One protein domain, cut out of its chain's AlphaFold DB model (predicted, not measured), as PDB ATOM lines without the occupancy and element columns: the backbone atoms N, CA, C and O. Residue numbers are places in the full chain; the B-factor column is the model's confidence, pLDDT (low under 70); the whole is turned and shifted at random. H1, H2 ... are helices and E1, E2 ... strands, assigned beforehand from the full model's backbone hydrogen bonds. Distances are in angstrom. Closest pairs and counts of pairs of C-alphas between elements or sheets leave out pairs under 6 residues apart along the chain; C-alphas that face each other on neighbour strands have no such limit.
ATOM      1  N   GLN A 436     164.279 146.748 164.743       52.06
ATOM      2  CA  GLN A 436     163.691 147.966 165.246       52.06
ATOM      3  C   GLN A 436     164.766 149.024 165.071       52.06
ATOM      4  O   GLN A 436     165.928 148.801 165.427       52.06
ATOM      5  N   THR A 437     164.400 150.146 164.460       57.22
ATOM      6  CA  THR A 437     165.278 151.307 164.400       57.22
ATOM      7  C   THR A 437     165.661 151.623 165.841       57.22
ATOM      8  O   THR A 437     164.793 151.986 166.637       57.22
ATOM      9  N   THR A 438     166.926 151.404 166.209       62.88
ATOM     10  CA  THR A 438     167.381 151.667 167.575       62.88
ATOM     11  C   THR A 438     167.175 153.149 167.891       62.88
ATOM     12  O   THR A 438     167.024 153.984 166.989       62.88
ATOM     13  N   ALA A 439     167.177 153.511 169.176       64.44
ATOM     14  CA  ALA A 439     167.097 154.920 169.571       64.44
ATOM     15  C   ALA A 439     168.176 155.776 168.870       64.44
ATOM     16  O   ALA A 439     167.910 156.919 168.506       64.44
ATOM     17  N   GLU A 440     169.328 155.167 168.580       72.06
ATOM     18  CA  GLU A 440     170.488 155.741 167.892       72.06
ATOM     19  C   GLU A 440     170.381 155.735 166.352       72.06
ATOM     20  O   GLU A 440     170.955 156.602 165.711       72.06
ATOM     21  N   ALA A 441     169.644 154.808 165.729       78.94
ATOM     22  CA  ALA A 441     169.615 154.692 164.265       78.94
ATOM     23  C   ALA A 441     168.768 155.788 163.585       78.94
ATOM     24  O   ALA A 441     167.652 156.088 164.015       78.94
ATOM     25  N   HIS A 442     169.258 156.336 162.476       82.31
ATOM     26  CA  HIS A 442     168.634 157.391 161.672       82.31
ATOM     27  C   HIS A 442     167.689 156.860 160.586       82.31
ATOM     28  O   HIS A 442     167.035 157.648 159.906       82.31
ATOM     29  N   GLY A 443     167.589 155.543 160.392       81.31
ATOM     30  CA  GLY A 443     166.658 154.942 159.431       81.31
ATOM     31  C   GLY A 443     167.238 154.726 158.030       81.31
ATOM     32  O   GLY A 443     166.559 154.163 157.168       81.31
ATOM     33  N   THR A 444     168.489 155.138 157.804       85.75
ATOM     34  CA  THR A 444     169.182 155.076 156.508       85.75
ATOM     35  C   THR A 444     170.325 154.059 156.478       85.75
ATOM     36  O   THR A 444     170.989 153.896 155.454       85.75
ATOM     37  N   GLU A 445     170.594 153.356 157.575       85.75
ATOM     38  CA  GLU A 445     171.779 152.520 157.730       85.75
ATOM     39  C   GLU A 445     171.811 151.304 156.798       85.75
ATOM     40  O   GLU A 445     170.797 150.794 156.314       85.75
ATOM     41  N   THR A 446     173.021 150.784 156.566       82.75
ATOM     42  CA  THR A 446     173.270 149.740 155.558       82.75
ATOM     43  C   THR A 446     172.399 148.486 155.765       82.75
ATOM     44  O   THR A 446     172.009 147.850 154.777       82.75
ATOM     45  N   TRP A 447     172.089 148.135 157.022       79.25
ATOM     46  CA  TRP A 447     171.255 146.985 157.393       79.25
ATOM     47  C   TRP A 447     169.749 147.226 157.218       79.25
ATOM     48  O   TRP A 447     169.031 146.277 156.914       79.25
ATOM     49  N   LEU A 448     169.270 148.474 157.289       82.69
ATOM     50  CA  LEU A 448     167.850 148.825 157.115       82.69
ATOM     51  C   LEU A 448     167.376 148.764 155.651       82.69
ATOM     52  O   LEU A 448     166.181 148.849 155.375       82.69
ATOM     53  N   ARG A 449     168.289 148.512 154.702       85.25
ATOM     54  CA  ARG A 449     167.946 148.040 153.344       85.25
ATOM     55  C   ARG A 449     167.474 146.570 153.325       85.25
ATOM     56  O   ARG A 449     167.094 146.077 152.264       85.25
ATOM     57  N   GLY A 450     167.580 145.852 154.447       87.12
ATOM     58  CA  GLY A 450     167.133 144.469 154.604       87.12
ATOM     59  C   GLY A 450     165.626 144.309 154.414       87.12
ATOM     60  O   GLY A 450     164.860 145.252 154.571       87.12
ATOM     61  N   GLY A 451     165.207 143.103 154.043       90.06
ATOM     62  CA  GLY A 451     163.798 142.729 153.930       90.06
ATOM     63  C   GLY A 451     163.253 142.290 155.284       90.06
ATOM     64  O   GLY A 451     163.972 142.292 156.279       90.06
ATOM     65  N   VAL A 452     161.995 141.869 155.317       89.75
ATOM     66  CA  VAL A 452     161.320 141.450 156.552       89.75
ATOM     67  C   VAL A 452     160.452 140.219 156.318       89.75
ATOM     68  O   VAL A 452     159.918 140.030 155.226       89.75
ATOM     69  N   ILE A 453     160.319 139.369 157.332       89.62
ATOM     70  CA  ILE A 453     159.353 138.269 157.349       89.62
ATOM     71  C   ILE A 453     158.036 138.839 157.882       89.62
ATOM     72  O   ILE A 453     157.993 139.329 159.004       89.62
ATOM     73  N   CYS A 454     156.967 138.800 157.088       89.50
ATOM     74  CA  CYS A 454     155.667 139.310 157.517       89.50
ATOM     75  C   CYS A 454     155.086 138.481 158.675       89.50
ATOM     76  O   CYS A 454     154.760 137.310 158.496       89.50
ATOM     77  N   GLU A 455     154.822 139.113 159.815       84.19
ATOM     78  CA  GLU A 455     154.306 138.453 161.024       84.19
ATOM     79  C   GLU A 455     152.905 137.837 160.843       84.19
ATOM     80  O   GLU A 455     152.579 136.858 161.502       84.19
ATOM     81  N   LYS A 456     152.077 138.357 159.921       86.81
ATOM     82  CA  LYS A 456     150.737 137.798 159.642       86.81
ATOM     83  C   LYS A 456     150.722 136.542 158.758       86.81
ATOM     84  O   LYS A 456     149.745 135.804 158.802       86.81
ATOM     85  N   CYS A 457     151.729 136.323 157.904       87.56
ATOM     86  CA  CYS A 457     151.667 135.280 156.860       87.56
ATOM     87  C   CYS A 457     153.009 134.629 156.478       87.56
ATOM     88  O   CYS A 457     153.050 133.839 155.539       87.56
ATOM     89  N   GLY A 458     154.115 134.991 157.135       87.88
ATOM     90  CA  GLY A 458     155.454 134.442 156.894       87.88
ATOM     91  C   GLY A 458     156.144 134.876 155.591       87.88
ATOM     92  O   GLY A 458     157.282 134.482 155.331       87.88
ATOM     93  N   CYS A 459     155.516 135.724 154.773       92.06
ATOM     94  CA  CYS A 459     156.097 136.175 153.507       92.06
ATOM     95  C   CYS A 459     157.348 137.057 153.714       92.06
ATOM     96  O   CYS A 459     157.248 138.184 154.212       92.06
ATOM     97  N   CYS A 460     158.519 136.584 153.275       93.12
ATOM     98  CA  CYS A 460     159.741 137.371 153.122       93.12
ATOM     99  C   CYS A 460     159.533 138.451 152.054       93.12
ATOM    100  O   CYS A 460     159.609 138.184 150.848       93.12
ATOM    101  N   SER A 461     159.304 139.668 152.532       93.25
ATOM    102  CA  SER A 461     158.973 140.858 151.760       93.25
ATOM    103  C   SER A 461     160.199 141.769 151.641       93.25
ATOM    104  O   SER A 461     160.903 142.042 152.618       93.25
ATOM    105  N   ARG A 462     160.480 142.225 150.421       94.31
ATOM    106  CA  ARG A 462     161.585 143.126 150.070       94.31
ATOM    107  C   ARG A 462     161.354 144.511 150.673       94.31
ATOM    108  O   ARG A 462     160.215 144.956 150.823       94.31
ATOM    109  N   ARG A 463     162.422 145.262 150.959       92.62
ATOM    110  CA  ARG A 463     162.272 146.672 151.369       92.62
ATOM    111  C   ARG A 463     162.000 147.526 150.140       92.62
ATOM    112  O   ARG A 463     162.951 147.998 149.530       92.62
ATOM    113  N   ILE A 464     160.734 147.667 149.743       94.12
ATOM    114  CA  ILE A 464     160.320 148.412 148.537       94.12
ATOM    115  C   ILE A 464     160.198 149.917 148.804       94.12
ATOM    116  O   ILE A 464     160.700 150.715 148.011       94.12
ATOM    117  N   TYR A 465     159.549 150.303 149.902       93.94
ATOM    118  CA  TYR A 465     159.244 151.698 150.236       93.94
ATOM    119  C   TYR A 465     160.291 152.291 151.183       93.94
ATOM    120  O   TYR A 465     160.860 151.590 152.020       93.94
ATOM    121  N   TRP A 466     160.547 153.592 151.056       91.69
ATOM    122  CA  TRP A 466     161.463 154.313 151.942       91.69
ATOM    123  C   TRP A 466     160.913 154.388 153.371       91.69
ATOM    124  O   TRP A 466     161.580 153.951 154.304       91.69
ATOM    125  N   SER A 467     159.661 154.825 153.523       89.31
ATOM    126  CA  SER A 467     158.995 155.099 154.807       89.31
ATOM    127  C   SER A 467     158.482 153.872 155.572       89.31
ATOM    128  O   SER A 467     158.034 154.007 156.710       89.31
ATOM    129  N   ARG A 468     158.471 152.675 154.967       91.00
ATOM    130  CA  ARG A 468     157.851 151.478 155.564       91.00
ATOM    131  C   ARG A 468     158.311 150.161 154.949       91.00
ATOM    132  O   ARG A 468     158.731 150.104 153.793       91.00
ATOM    133  N   HIS A 469     158.112 149.082 155.693       92.44
ATOM    134  CA  HIS A 469     157.903 147.759 155.120       92.44
ATOM    135  C   HIS A 469     156.415 147.546 154.812       92.44
ATOM    136  O   HIS A 469     155.539 148.052 155.512       92.44
ATOM    137  N   ALA A 470     156.135 146.773 153.769       94.25
ATOM    138  CA  ALA A 470     154.803 146.300 153.418       94.25
ATOM    139  C   ALA A 470     154.915 144.839 152.983       94.25
ATOM    140  O   ALA A 470     155.929 144.455 152.392       94.25
ATOM    141  N   CYS A 471     153.906 144.027 153.289       94.00
ATOM    142  CA  CYS A 471     153.887 142.641 152.856       94.00
ATOM    143  C   CYS A 471     153.709 142.540 151.334       94.00
ATOM    144  O   CYS A 471     152.863 143.215 150.756       94.00
ATOM    145  N   GLU A 472     154.477 141.663 150.685       93.38
ATOM    146  CA  GLU A 472     154.306 141.349 149.257       93.38
ATOM    147  C   GLU A 472     153.297 140.211 148.999       93.38
ATOM    148  O   GLU A 472     153.085 139.817 147.851       93.38
ATOM    149  N   SER A 473     152.683 139.656 150.050       91.19
ATOM    150  CA  SER A 473     151.686 138.589 149.922       91.19
ATOM    151  C   SER A 473     150.339 139.137 149.431       91.19
ATOM    152  O   SER A 473     149.870 140.149 149.957       91.19
ATOM    153  N   PRO A 474     149.647 138.455 148.497       86.06
ATOM    154  CA  PRO A 474     148.346 138.901 148.006       86.06
ATOM    155  C   PRO A 474     147.321 138.852 149.139       86.06
ATOM    156  O   PRO A 474     147.251 137.865 149.868       86.06
ATOM    157  N   GLY A 475     146.536 139.918 149.301       87.19
ATOM    158  CA  GLY A 475     145.523 140.003 150.360       87.19
ATOM    159  C   GLY A 475     146.072 140.159 151.784       87.19
ATOM    160  O   GLY A 475     145.280 140.160 152.720       87.19
ATOM    161  N   CYS A 476     147.389 140.317 151.968       90.94
ATOM    162  CA  CYS A 476     147.969 140.686 153.257       90.94
ATOM    163  C   CYS A 476     148.095 142.212 153.366       90.94
ATOM    164  O   CYS A 476     148.712 142.860 152.526       90.94
ATOM    165  N   ASP A 477     147.535 142.774 154.431       94.25
ATOM    166  CA  ASP A 477     147.518 144.201 154.771       94.25
ATOM    167  C   ASP A 477     148.657 144.610 155.730       94.25
ATOM    168  O   ASP A 477     148.731 145.765 156.149       94.25
ATOM    169  N   TRP A 478     149.531 143.677 156.128       92.88
ATOM    170  CA  TRP A 478     150.600 143.962 157.088       92.88
ATOM    171  C   TRP A 478     151.580 144.997 156.527       92.88
ATOM    172  O   TRP A 478     152.183 144.817 155.463       92.88
ATOM    173  N   THR A 479     151.760 146.075 157.282       93.00
ATOM    174  CA  THR A 479     152.752 147.121 157.039       93.00
ATOM    175  C   THR A 479     153.392 147.514 158.362       93.00
ATOM    176  O   THR A 479     152.766 147.416 159.417       93.00
ATOM    177  N   GLN A 480     154.637 147.974 158.301       88.69
ATOM    178  CA  GLN A 480     155.365 148.475 159.459       88.69
ATOM    179  C   GLN A 480     156.091 149.765 159.070       88.69
ATOM    180  O   GLN A 480     156.973 149.718 158.204       88.69
ATOM    181  N   PRO A 481     155.734 150.919 159.663       88.44
ATOM    182  CA  PRO A 481     156.462 152.164 159.463       88.44
ATOM    183  C   PRO A 481     157.933 152.015 159.846       88.44
ATOM    184  O   PRO A 481     158.271 151.306 160.792       88.44
ATOM    185  N   VAL A 482     158.808 152.714 159.130       85.75
ATOM    186  CA  VAL A 482     160.226 152.820 159.471       85.75
ATOM    187  C   VAL A 482     160.549 154.286 159.644       85.75
ATOM    188  O   VAL A 482     160.411 155.075 158.711       85.75
ATOM    189  N   GLN A 483     160.964 154.644 160.855       80.75
ATOM    190  CA  GLN A 483     161.340 156.011 161.162       80.75
ATOM    191  C   GLN A 483     162.664 156.336 160.478       80.75
ATOM    192  O   GLN A 483     163.685 155.701 160.745       80.75
ATOM    193  N   VAL A 484     162.622 157.339 159.605       84.75
ATOM    194  CA  VAL A 484     163.800 158.046 159.116       84.75
ATOM    195  C   VAL A 484     163.895 159.331 159.927       84.75
ATOM    196  O   VAL A 484     162.925 160.083 160.014       84.75
ATOM    197  N   LYS A 485     165.036 159.537 160.579       84.44
ATOM    198  CA  LYS A 485     165.339 160.739 161.356       84.44
ATOM    199  C   LYS A 485     166.157 161.683 160.479       84.44
ATOM    200  O   LYS A 485     166.873 161.239 159.582       84.44
ATOM    201  N   VAL A 486     166.078 162.978 160.773       84.44
ATOM    202  CA  VAL A 486     167.050 163.949 160.258       84.44
ATOM    203  C   VAL A 486     168.452 163.486 160.667       84.44
ATOM    204  O   VAL A 486     168.650 163.000 161.785       84.44
TER     205      VAL A 486
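What this domain is: This is residues 436 to 486 of the 699 residues of an uncharacterized protein of Coniochaeta pulveracea (UniProt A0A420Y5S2). This rod has little regular structure, being mostly loops: a single-turn helix H1, then a long loop, residues 450 to 467, that folds back on itself, then a small hairpin of strands E1 and E2. The printed part has 51 residues, of mixed class, with only 10 in named elements, in the order H1, E1, E2; the two-strand sheet is antiparallel. It is compact, with a radius of gyration of the C-alphas of 11.2 A, and spans 34 by 16 by 16 A.

How they stand to each other: H1, residues 446 to 449, is too short for an O i to N i+4 pair; its one O i to N i+3 pair is not within range. Residues 452 to 453 pair antiparallel with 460 to 461. E1, residues 468 to 470, and E2, residues 479 to 481, form a hairpin at 175 degrees, with N 469 and O 480 within hydrogen-bond range at 2.8 A. H1 and E2 are apart.

Where its parts are: H1 begins at C-alpha 446 (173.270, 149.740, 155.558) and measures 6.0 A, E1 6.4 A and E2 6.7 A. E2 ends at C-alpha 481 (156.462, 152.164, 159.463).

The domain as a whole: The C-alphas farthest apart, of Glu 440 and Gly 475, are 34.3 A apart. The printed part has no cut. The link from H1 to E1 is long. Residues 436 to 439 have pLDDT under 70.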